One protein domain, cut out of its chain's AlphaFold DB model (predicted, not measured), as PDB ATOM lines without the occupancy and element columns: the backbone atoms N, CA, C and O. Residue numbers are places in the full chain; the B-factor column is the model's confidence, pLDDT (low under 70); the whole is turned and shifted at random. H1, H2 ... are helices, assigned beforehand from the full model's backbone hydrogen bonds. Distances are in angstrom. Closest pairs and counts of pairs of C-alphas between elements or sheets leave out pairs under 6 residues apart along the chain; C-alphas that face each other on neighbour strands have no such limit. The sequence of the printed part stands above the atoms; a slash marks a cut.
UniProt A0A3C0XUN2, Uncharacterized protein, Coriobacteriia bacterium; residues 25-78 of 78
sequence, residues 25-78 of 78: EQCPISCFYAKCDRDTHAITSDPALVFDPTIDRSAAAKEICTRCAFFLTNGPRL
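What this domain is: This is residues 25 to 78 of the 78 residues of an uncharacterized protein of Coriobacteriia bacterium (UniProt A0A3C0XUN2). This model has little regular structure: H1 packs on H3, H2 sits close by, and two long loops, residues 25 to 46 and 51 to 62, wind round these short helices. The printed part has 54 residues with three named helices, H1, H2, H3 in chain order, and no named strand; its class is all helix, with only 15 residues in named elements. It is compact, with a radius of gyration of the C-alphas of 10.6 A and spans of 28 by 24 by 15 A.

How they stand to each other: Start at H3, residues 69 to 74. H1, residues 47 to 50, touches it; their closest C-alphas, Leu 49 and Leu 72, are 5.9 A apart. H2, residues 63 to 67, is close to H3 but not clearly touching, the closest C-alphas being Cys 65 and Phe 71, 6.1 A. In H3 every O i to N i+4 pair is within hydrogen-bond range, in H2 0 of 1, with 2 of 2 O i to N i+3 pairs; H1 is too short for an i+4 pair.

Where its parts are: Find C-alpha 69 at (15.430, 8.372, 77.599); H3 runs 8.5 A to C-alpha 74. H2 measures 7.7 A and H1 4.9 A, from C-alpha 47 at (24.078, 1.964, 75.175).

The domain as a whole: The farthest C-alphas, Phe 32 and Leu 78, are 29.3 A apart. The link H1 to H2 is long. The printed part has no cut, and no printed residue is under 70 in pLDDT.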
ATOM      1  N   GLU A  25       1.881  -7.169  83.598       90.38
ATOM      2  CA  GLU A  25       2.029  -7.202  82.145       90.38
ATOM      3  C   GLU A  25       2.099  -5.787  81.555       90.38
ATOM      4  O   GLU A  25       1.246  -4.930  81.800       90.38
ATOM      5  N   GLN A  26       3.113  -5.516  80.735       93.81
ATOM      6  CA  GLN A  26       3.276  -4.212  80.092       93.81
ATOM      7  C   GLN A  26       2.366  -4.091  78.864       93.81
ATOM      8  O   GLN A  26       2.174  -5.045  78.117       93.81
ATOM      9  N   CYS A  27       1.834  -2.894  78.596       93.50
ATOM     10  CA  CYS A  27       1.184  -2.636  77.311       93.50
ATOM     11  C   CYS A  27       2.209  -2.806  76.175       93.50
ATOM     12  O   CYS A  27       3.276  -2.179  76.251       93.50
ATOM     13  N   PRO A  28       1.873  -3.548  75.106       92.50
ATOM     14  CA  PRO A  28       2.804  -3.790  74.013       92.50
ATOM     15  C   PRO A  28       3.144  -2.490  73.282       92.50
ATOM     16  O   PRO A  28       2.299  -1.598  73.152       92.50
ATOM     17  N   ILE A  29       4.367  -2.384  72.757       90.88
ATOM     18  CA  ILE A  29       4.852  -1.176  72.064       90.88
ATOM     19  C   ILE A  29       4.009  -0.793  70.835       90.88
ATOM     20  O   ILE A  29       3.952   0.376  70.461       90.88
ATOM     21  N   SER A  30       3.329  -1.766  70.225       89.38
ATOM     22  CA  SER A  30       2.435  -1.586  69.076       89.38
ATOM     23  C   SER A  30       1.007  -1.185  69.458       89.38
ATOM     24  O   SER A  30       0.198  -0.907  68.573       89.38
ATOM     25  N   CYS A  31       0.667  -1.146  70.751       90.50
ATOM     26  CA  CYS A  31      -0.649  -0.707  71.194       90.50
ATOM     27  C   CYS A  31      -0.857   0.770  70.842       90.50
ATOM     28  O   CYS A  31      -0.116   1.640  71.300       90.50
ATOM     29  N   PHE A  32      -1.918   1.057  70.084       88.06
ATOM     30  CA  PHE A  32      -2.276   2.418  69.676       88.06
ATOM     31  C   PHE A  32      -2.406   3.371  70.877       88.06
ATOM     32  O   PHE A  32      -1.914   4.496  70.840       88.06
ATOM     33  N   TYR A  33      -2.981   2.882  71.977       88.38
ATOM     34  CA  TYR A  33      -3.204   3.641  73.210       88.38
ATOM     35  C   TYR A  33      -1.966   3.730  74.116       88.38
ATOM     36  O   TYR A  33      -1.956   4.505  75.069       88.38
ATOM     37  N   ALA A  34      -0.904   2.963  73.838       88.44
ATOM     38  CA  ALA A  34       0.337   3.025  74.609       88.44
ATOM     39  C   ALA A  34       1.268   4.165  74.161       88.44
ATOM     40  O   ALA A  34       2.222   4.490  74.881       88.44
ATOM     41  N   LYS A  35       0.992   4.784  73.002       89.38
ATOM     42  CA  LYS A  35       1.763   5.908  72.463       89.38
ATOM     43  C   LYS A  35       1.927   7.012  73.517       89.38
ATOM     44  O   LYS A  35       1.055   7.255  74.348       89.38
ATOM     45  N   CYS A  36       3.091   7.654  73.524       92.31
ATOM     46  CA  CYS A  36       3.371   8.783  74.400       92.31
ATOM     47  C   CYS A  36       3.645  10.020  73.545       92.31
ATOM     48  O   CYS A  36       4.650  10.064  72.841       92.31
ATOM     49  N   ASP A  37       2.758  11.011  73.629       91.56
ATOM     50  CA  ASP A  37       2.863  12.282  72.896       91.56
ATOM     51  C   ASP A  37       3.410  13.426  73.771       91.56
ATOM     52  O   ASP A  37       3.319  14.594  73.411       91.56
ATOM     53  N   ARG A  38       3.953  13.111  74.954       93.12
ATOM     54  CA  ARG A  38       4.579  14.111  75.832       93.12
ATOM     55  C   ARG A  38       5.908  14.570  75.233       93.12
ATOM     56  O   ARG A  38       6.691  13.723  74.822       93.12
ATOM     57  N   ASP A  39       6.226  15.859  75.334       95.06
ATOM     58  CA  ASP A  39       7.494  16.425  74.834       95.06
ATOM     59  C   ASP A  39       8.748  15.794  75.463       95.06
ATOM     60  O   ASP A  39       9.828  15.802  74.879       95.06
ATOM     61  N   THR A  40       8.618  15.213  76.660       94.12
ATOM     62  CA  THR A  40       9.704  14.492  77.341       94.12
ATOM     63  C   THR A  40       9.939  13.082  76.798       94.12
ATOM     64  O   THR A  40      10.925  12.441  77.163       94.12
ATOM     65  N   HIS A  41       9.050  12.558  75.955       95.38
ATOM     66  CA  HIS A  41       9.217  11.244  75.357       95.38
ATOM     67  C   HIS A  41      10.237  11.297  74.216       95.38
ATOM     68  O   HIS A  41      10.007  11.910  73.179       95.38
ATOM     69  N   ALA A  42      11.351  10.586  74.394       95.88
ATOM     70  CA  ALA A  42      12.378  10.425  73.374       95.88
ATOM     71  C   ALA A  42      12.911   8.994  73.416       95.88
ATOM     72  O   ALA A  42      13.386   8.549  74.460       95.88
ATOM     73  N   ILE A  43      12.850   8.269  72.298       95.50
ATOM     74  CA  ILE A  43      13.505   6.962  72.196       95.50
ATOM     75  C   ILE A  43      15.010   7.190  72.116       95.50
ATOM     76  O   ILE A  43      15.472   7.987  71.302       95.50
ATOM     77  N   THR A  44      15.768   6.492  72.956       96.00
ATOM     78  CA  THR A  44      17.230   6.564  72.946       96.00
ATOM     79  C   THR A  44      17.849   5.274  72.432       96.00
ATOM     80  O   THR A  44      17.325   4.179  72.638       96.00
ATOM     81  N   SER A  45      18.988   5.424  71.767       95.19
ATOM     82  CA  SER A  45      19.898   4.342  71.399       95.19
ATOM     83  C   SER A  45      21.207   4.393  72.193       95.19
ATOM     84  O   SER A  45      22.157   3.712  71.820       95.19
ATOM     85  N   ASP A  46      21.288   5.220  73.240       97.06
ATOM     86  CA  ASP A  46      22.460   5.313  74.112       97.06
ATOM     87  C   ASP A  46      22.691   3.970  74.834       97.06
ATOM     88  O   ASP A  46      21.861   3.583  75.666       97.06
ATOM     89  N   PRO A  47      23.801   3.255  74.558       96.56
ATOM     90  CA  PRO A  47      24.078   1.964  75.175       96.56
ATOM     91  C   PRO A  47      24.149   2.027  76.702       96.56
ATOM     92  O   PRO A  47      23.740   1.072  77.360       96.56
ATOM     93  N   ALA A  48      24.631   3.140  77.267       97.19
ATOM     94  CA  ALA A  48      24.757   3.289  78.712       97.19
ATOM     95  C   ALA A  48      23.383   3.251  79.387       97.19
ATOM     96  O   ALA A  48      23.229   2.593  80.405       97.19
ATOM     97  N   LEU A  49      22.374   3.883  78.785       96.12
ATOM     98  CA  LEU A  49      21.000   3.861  79.288       96.12
ATOM     99  C   LEU A  49      20.270   2.561  78.935       96.12
ATOM    100  O   LEU A  49      19.542   2.007  79.756       96.12
ATOM    101  N   VAL A  50      20.440   2.066  77.706       94.56
ATOM    102  CA  VAL A  50      19.714   0.888  77.208       94.56
ATOM    103  C   VAL A  50      20.099  -0.374  77.978       94.56
ATOM    104  O   VAL A  50      19.217  -1.181  78.280       94.56
ATOM    105  N   PHE A  51      21.376  -0.530  78.328       95.69
ATOM    106  CA  PHE A  51      21.900  -1.735  78.975       95.69
ATOM    107  C   PHE A  51      22.147  -1.589  80.476       95.69
ATOM    108  O   PHE A  51      22.633  -2.537  81.089       95.69
ATOM    109  N   ASP A  52      21.799  -0.452  81.085       97.56
ATOM    110  CA  ASP A  52      21.923  -0.273  82.532       97.56
ATOM    111  C   ASP A  52      21.065  -1.332  83.264       97.56
ATOM    112  O   ASP A  52      19.838  -1.377  83.075       97.56
ATOM    113  N   PRO A  53      21.685  -2.224  84.061       97.00
ATOM    114  CA  PRO A  53      20.975  -3.279  84.771       97.00
ATOM    115  C   PRO A  53      20.293  -2.769  86.043       97.00
ATOM    116  O   PRO A  53      19.464  -3.475  86.600       97.00
ATOM    117  N   THR A  54      20.622  -1.563  86.508       98.06
ATOM    118  CA  THR A  54      20.057  -0.990  87.734       98.06
ATOM    119  C   THR A  54      18.661  -0.422  87.521       98.06
ATOM    120  O   THR A  54      17.976  -0.142  88.493       98.06
ATOM    121  N   ILE A  55      18.213  -0.236  86.276       98.06
ATOM    122  CA  ILE A  55      16.896   0.338  85.972       98.06
ATOM    123  C   ILE A  55      15.799  -0.700  86.207       98.06
ATOM    124  O   ILE A  55      15.761  -1.724  85.515       98.06
ATOM    125  N   ASP A  56      14.846  -0.387  87.084       97.00
ATOM    126  CA  ASP A  56      13.645  -1.199  87.262       97.00
ATOM    127  C   ASP A  56      12.660  -0.958  86.107       97.00
ATOM    128  O   ASP A  56      11.771  -0.106  86.154       97.00
ATOM    129  N   ARG A  57      12.828  -1.733  85.033       95.75
ATOM    130  CA  ARG A  57      11.957  -1.689  83.847       95.75
ATOM    131  C   ARG A  57      10.556  -2.242  84.113       95.75
ATOM    132  O   ARG A  57       9.659  -1.935  83.329       95.75
ATOM    133  N   SER A  58      10.356  -3.004  85.192       94.00
ATOM    134  CA  SER A  58       9.042  -3.551  85.552       94.00
ATOM    135  C   SER A  58       8.085  -2.470  86.061       94.00
ATOM    136  O   SER A  58       6.877  -2.571  85.868       94.00
ATOM    137  N   ALA A  59       8.620  -1.366  86.594       94.56
ATOM    138  CA  ALA A  59       7.831  -0.212  87.016       94.56
ATOM    139  C   ALA A  59       7.119   0.524  85.864       94.56
ATOM    140  O   ALA A  59       6.237   1.354  86.102       94.56
ATOM    141  N   ALA A  60       7.512   0.282  84.611       95.06
ATOM    142  CA  ALA A  60       6.844   0.858  83.456       95.06
ATOM    143  C   ALA A  60       5.620   0.024  83.062       95.06
ATOM    144  O   ALA A  60       5.746  -1.130  82.676       95.06
ATOM    145  N   ALA A  61       4.441   0.641  83.014       93.62
ATOM    146  CA  ALA A  61       3.212  -0.007  82.556       93.62
ATOM    147  C   ALA A  61       3.170  -0.239  81.031       93.62
ATOM    148  O   ALA A  61       2.228  -0.843  80.520       93.62
ATOM    149  N   LYS A  62       4.142   0.289  80.275       94.19
ATOM    150  CA  LYS A  62       4.170   0.271  78.806       94.19
ATOM    151  C   LYS A  62       5.571  -0.037  78.299       94.19
ATOM    152  O   LYS A  62       6.520   0.641  78.692       94.19
ATOM    153  N   GLU A  63       5.684  -0.953  77.344       94.88
ATOM    154  CA  GLU A  63       6.972  -1.331  76.752       94.88
ATOM    155  C   GLU A  63       7.702  -0.140  76.117       94.88
ATOM    156  O   GLU A  63       8.921  -0.040  76.226       94.88
ATOM    157  N   ILE A  64       6.981   0.812  75.510       94.44
ATOM    158  CA  ILE A  64       7.586   2.011  74.898       94.44
ATOM    159  C   ILE A  64       8.428   2.823  75.899       94.44
ATOM    160  O   ILE A  64       9.445   3.413  75.533       94.44
ATOM    161  N   CYS A  65       8.058   2.810  77.184       95.94
ATOM    162  CA  CYS A  65       8.800   3.506  78.230       95.94
ATOM    163  C   CYS A  65      10.172   2.865  78.479       95.94
ATOM    164  O   CYS A  65      11.112   3.583  78.799       95.94
ATOM    165  N   THR A  66      10.334   1.556  78.255       95.38
ATOM    166  CA  THR A  66      11.597   0.824  78.491       95.38
ATOM    167  C   THR A  66      12.737   1.229  77.550       95.38
ATOM    168  O   THR A  66      13.879   0.827  77.752       95.38
ATOM    169  N   ARG A  67      12.439   2.041  76.528       95.06
ATOM    170  CA  ARG A  67      13.413   2.640  75.600       95.06
ATOM    171  C   ARG A  67      13.375   4.172  75.605       95.06
ATOM    172  O   ARG A  67      14.072   4.811  74.821       95.06
ATOM    173  N   CYS A  68      12.553   4.767  76.468       97.38
ATOM    174  CA  CYS A  68      12.408   6.209  76.585       97.38
ATOM    175  C   CYS A  68      13.539   6.780  77.449       97.38
ATOM    176  O   CYS A  68      13.657   6.429  78.622       97.38
ATOM    177  N   ALA A  69      14.325   7.709  76.909       97.94
ATOM    178  CA  ALA A  69      15.430   8.372  77.599       97.94
ATOM    179  C   ALA A  69      15.002   8.963  78.949       97.94
ATOM    180  O   ALA A  69      15.709   8.823  79.945       97.94
ATOM    181  N   PHE A  70      13.814   9.577  79.003       97.75
ATOM    182  CA  PHE A  70      13.285  10.167  80.229       97.75
ATOM    183  C   PHE A  70      13.046   9.120  81.317       97.75
ATOM    184  O   PHE A  70      13.432   9.339  82.462       97.75
ATOM    185  N   PHE A  71      12.463   7.972  80.962       97.94
ATOM    186  CA  PHE A  71      12.276   6.866  81.899       97.94
ATOM    187  C   PHE A  71      13.617   6.253  82.309       97.94
ATOM    188  O   PHE A  71      13.864   6.078  83.492       97.94
ATOM    189  N   LEU A  72      14.516   5.986  81.363       98.19
ATOM    190  CA  LEU A  72      15.812   5.373  81.678       98.19
ATOM    191  C   LEU A  72      16.689   6.275  82.568       98.19
ATOM    192  O   LEU A  72      17.496   5.790  83.364       98.19
ATOM    193  N   THR A  73      16.493   7.591  82.485       97.75
ATOM    194  CA  THR A  73      17.204   8.572  83.314       97.75
ATOM    195  C   THR A  73      16.564   8.754  84.694       97.75
ATOM    196  O   THR A  73      17.283   8.807  85.688       97.75
ATOM    197  N   ASN A  74      15.230   8.843  84.770       97.25
ATOM    198  CA  ASN A  74      14.506   9.286  85.976       97.25
ATOM    199  C   ASN A  74      13.680   8.186  86.657       97.25
ATOM    200  O   ASN A  74      13.060   8.428  87.692       97.25
ATOM    201  N   GLY A  75      13.602   7.013  86.040       96.31
ATOM    202  CA  GLY A  75      12.854   5.873  86.535       96.31
ATOM    203  C   GLY A  75      13.467   5.277  87.804       96.31
ATOM    204  O   GLY A  75      14.606   5.591  88.166       96.31
ATOM    205  N   PRO A  76      12.706   4.414  88.489       96.94
ATOM    206  CA  PRO A  76      13.187   3.723  89.673       96.94
ATOM    207  C   PRO A  76      14.375   2.807  89.356       96.94
ATOM    208  O   PRO A  76      14.564   2.350  88.222       96.94
ATOM    209  N   ARG A  77      15.177   2.548  90.388       96.81
ATOM    210  CA  ARG A  77      16.295   1.604  90.355       96.81
ATOM    211  C   ARG A  77      15.972   0.381  91.222       96.81
ATOM    212  O   ARG A  77      15.165   0.513  92.143       96.81
ATOM    213  N   LEU A  78      16.573  -0.766  90.894       93.31
ATOM    214  CA  LEU A  78      16.504  -2.016  91.668       93.31
ATOM    215  C   LEU A  78      17.203  -1.902  93.029       93.31
ATOM    216  O   LEU A  78      18.186  -1.128  93.129       93.31
TER     217      LEU A  78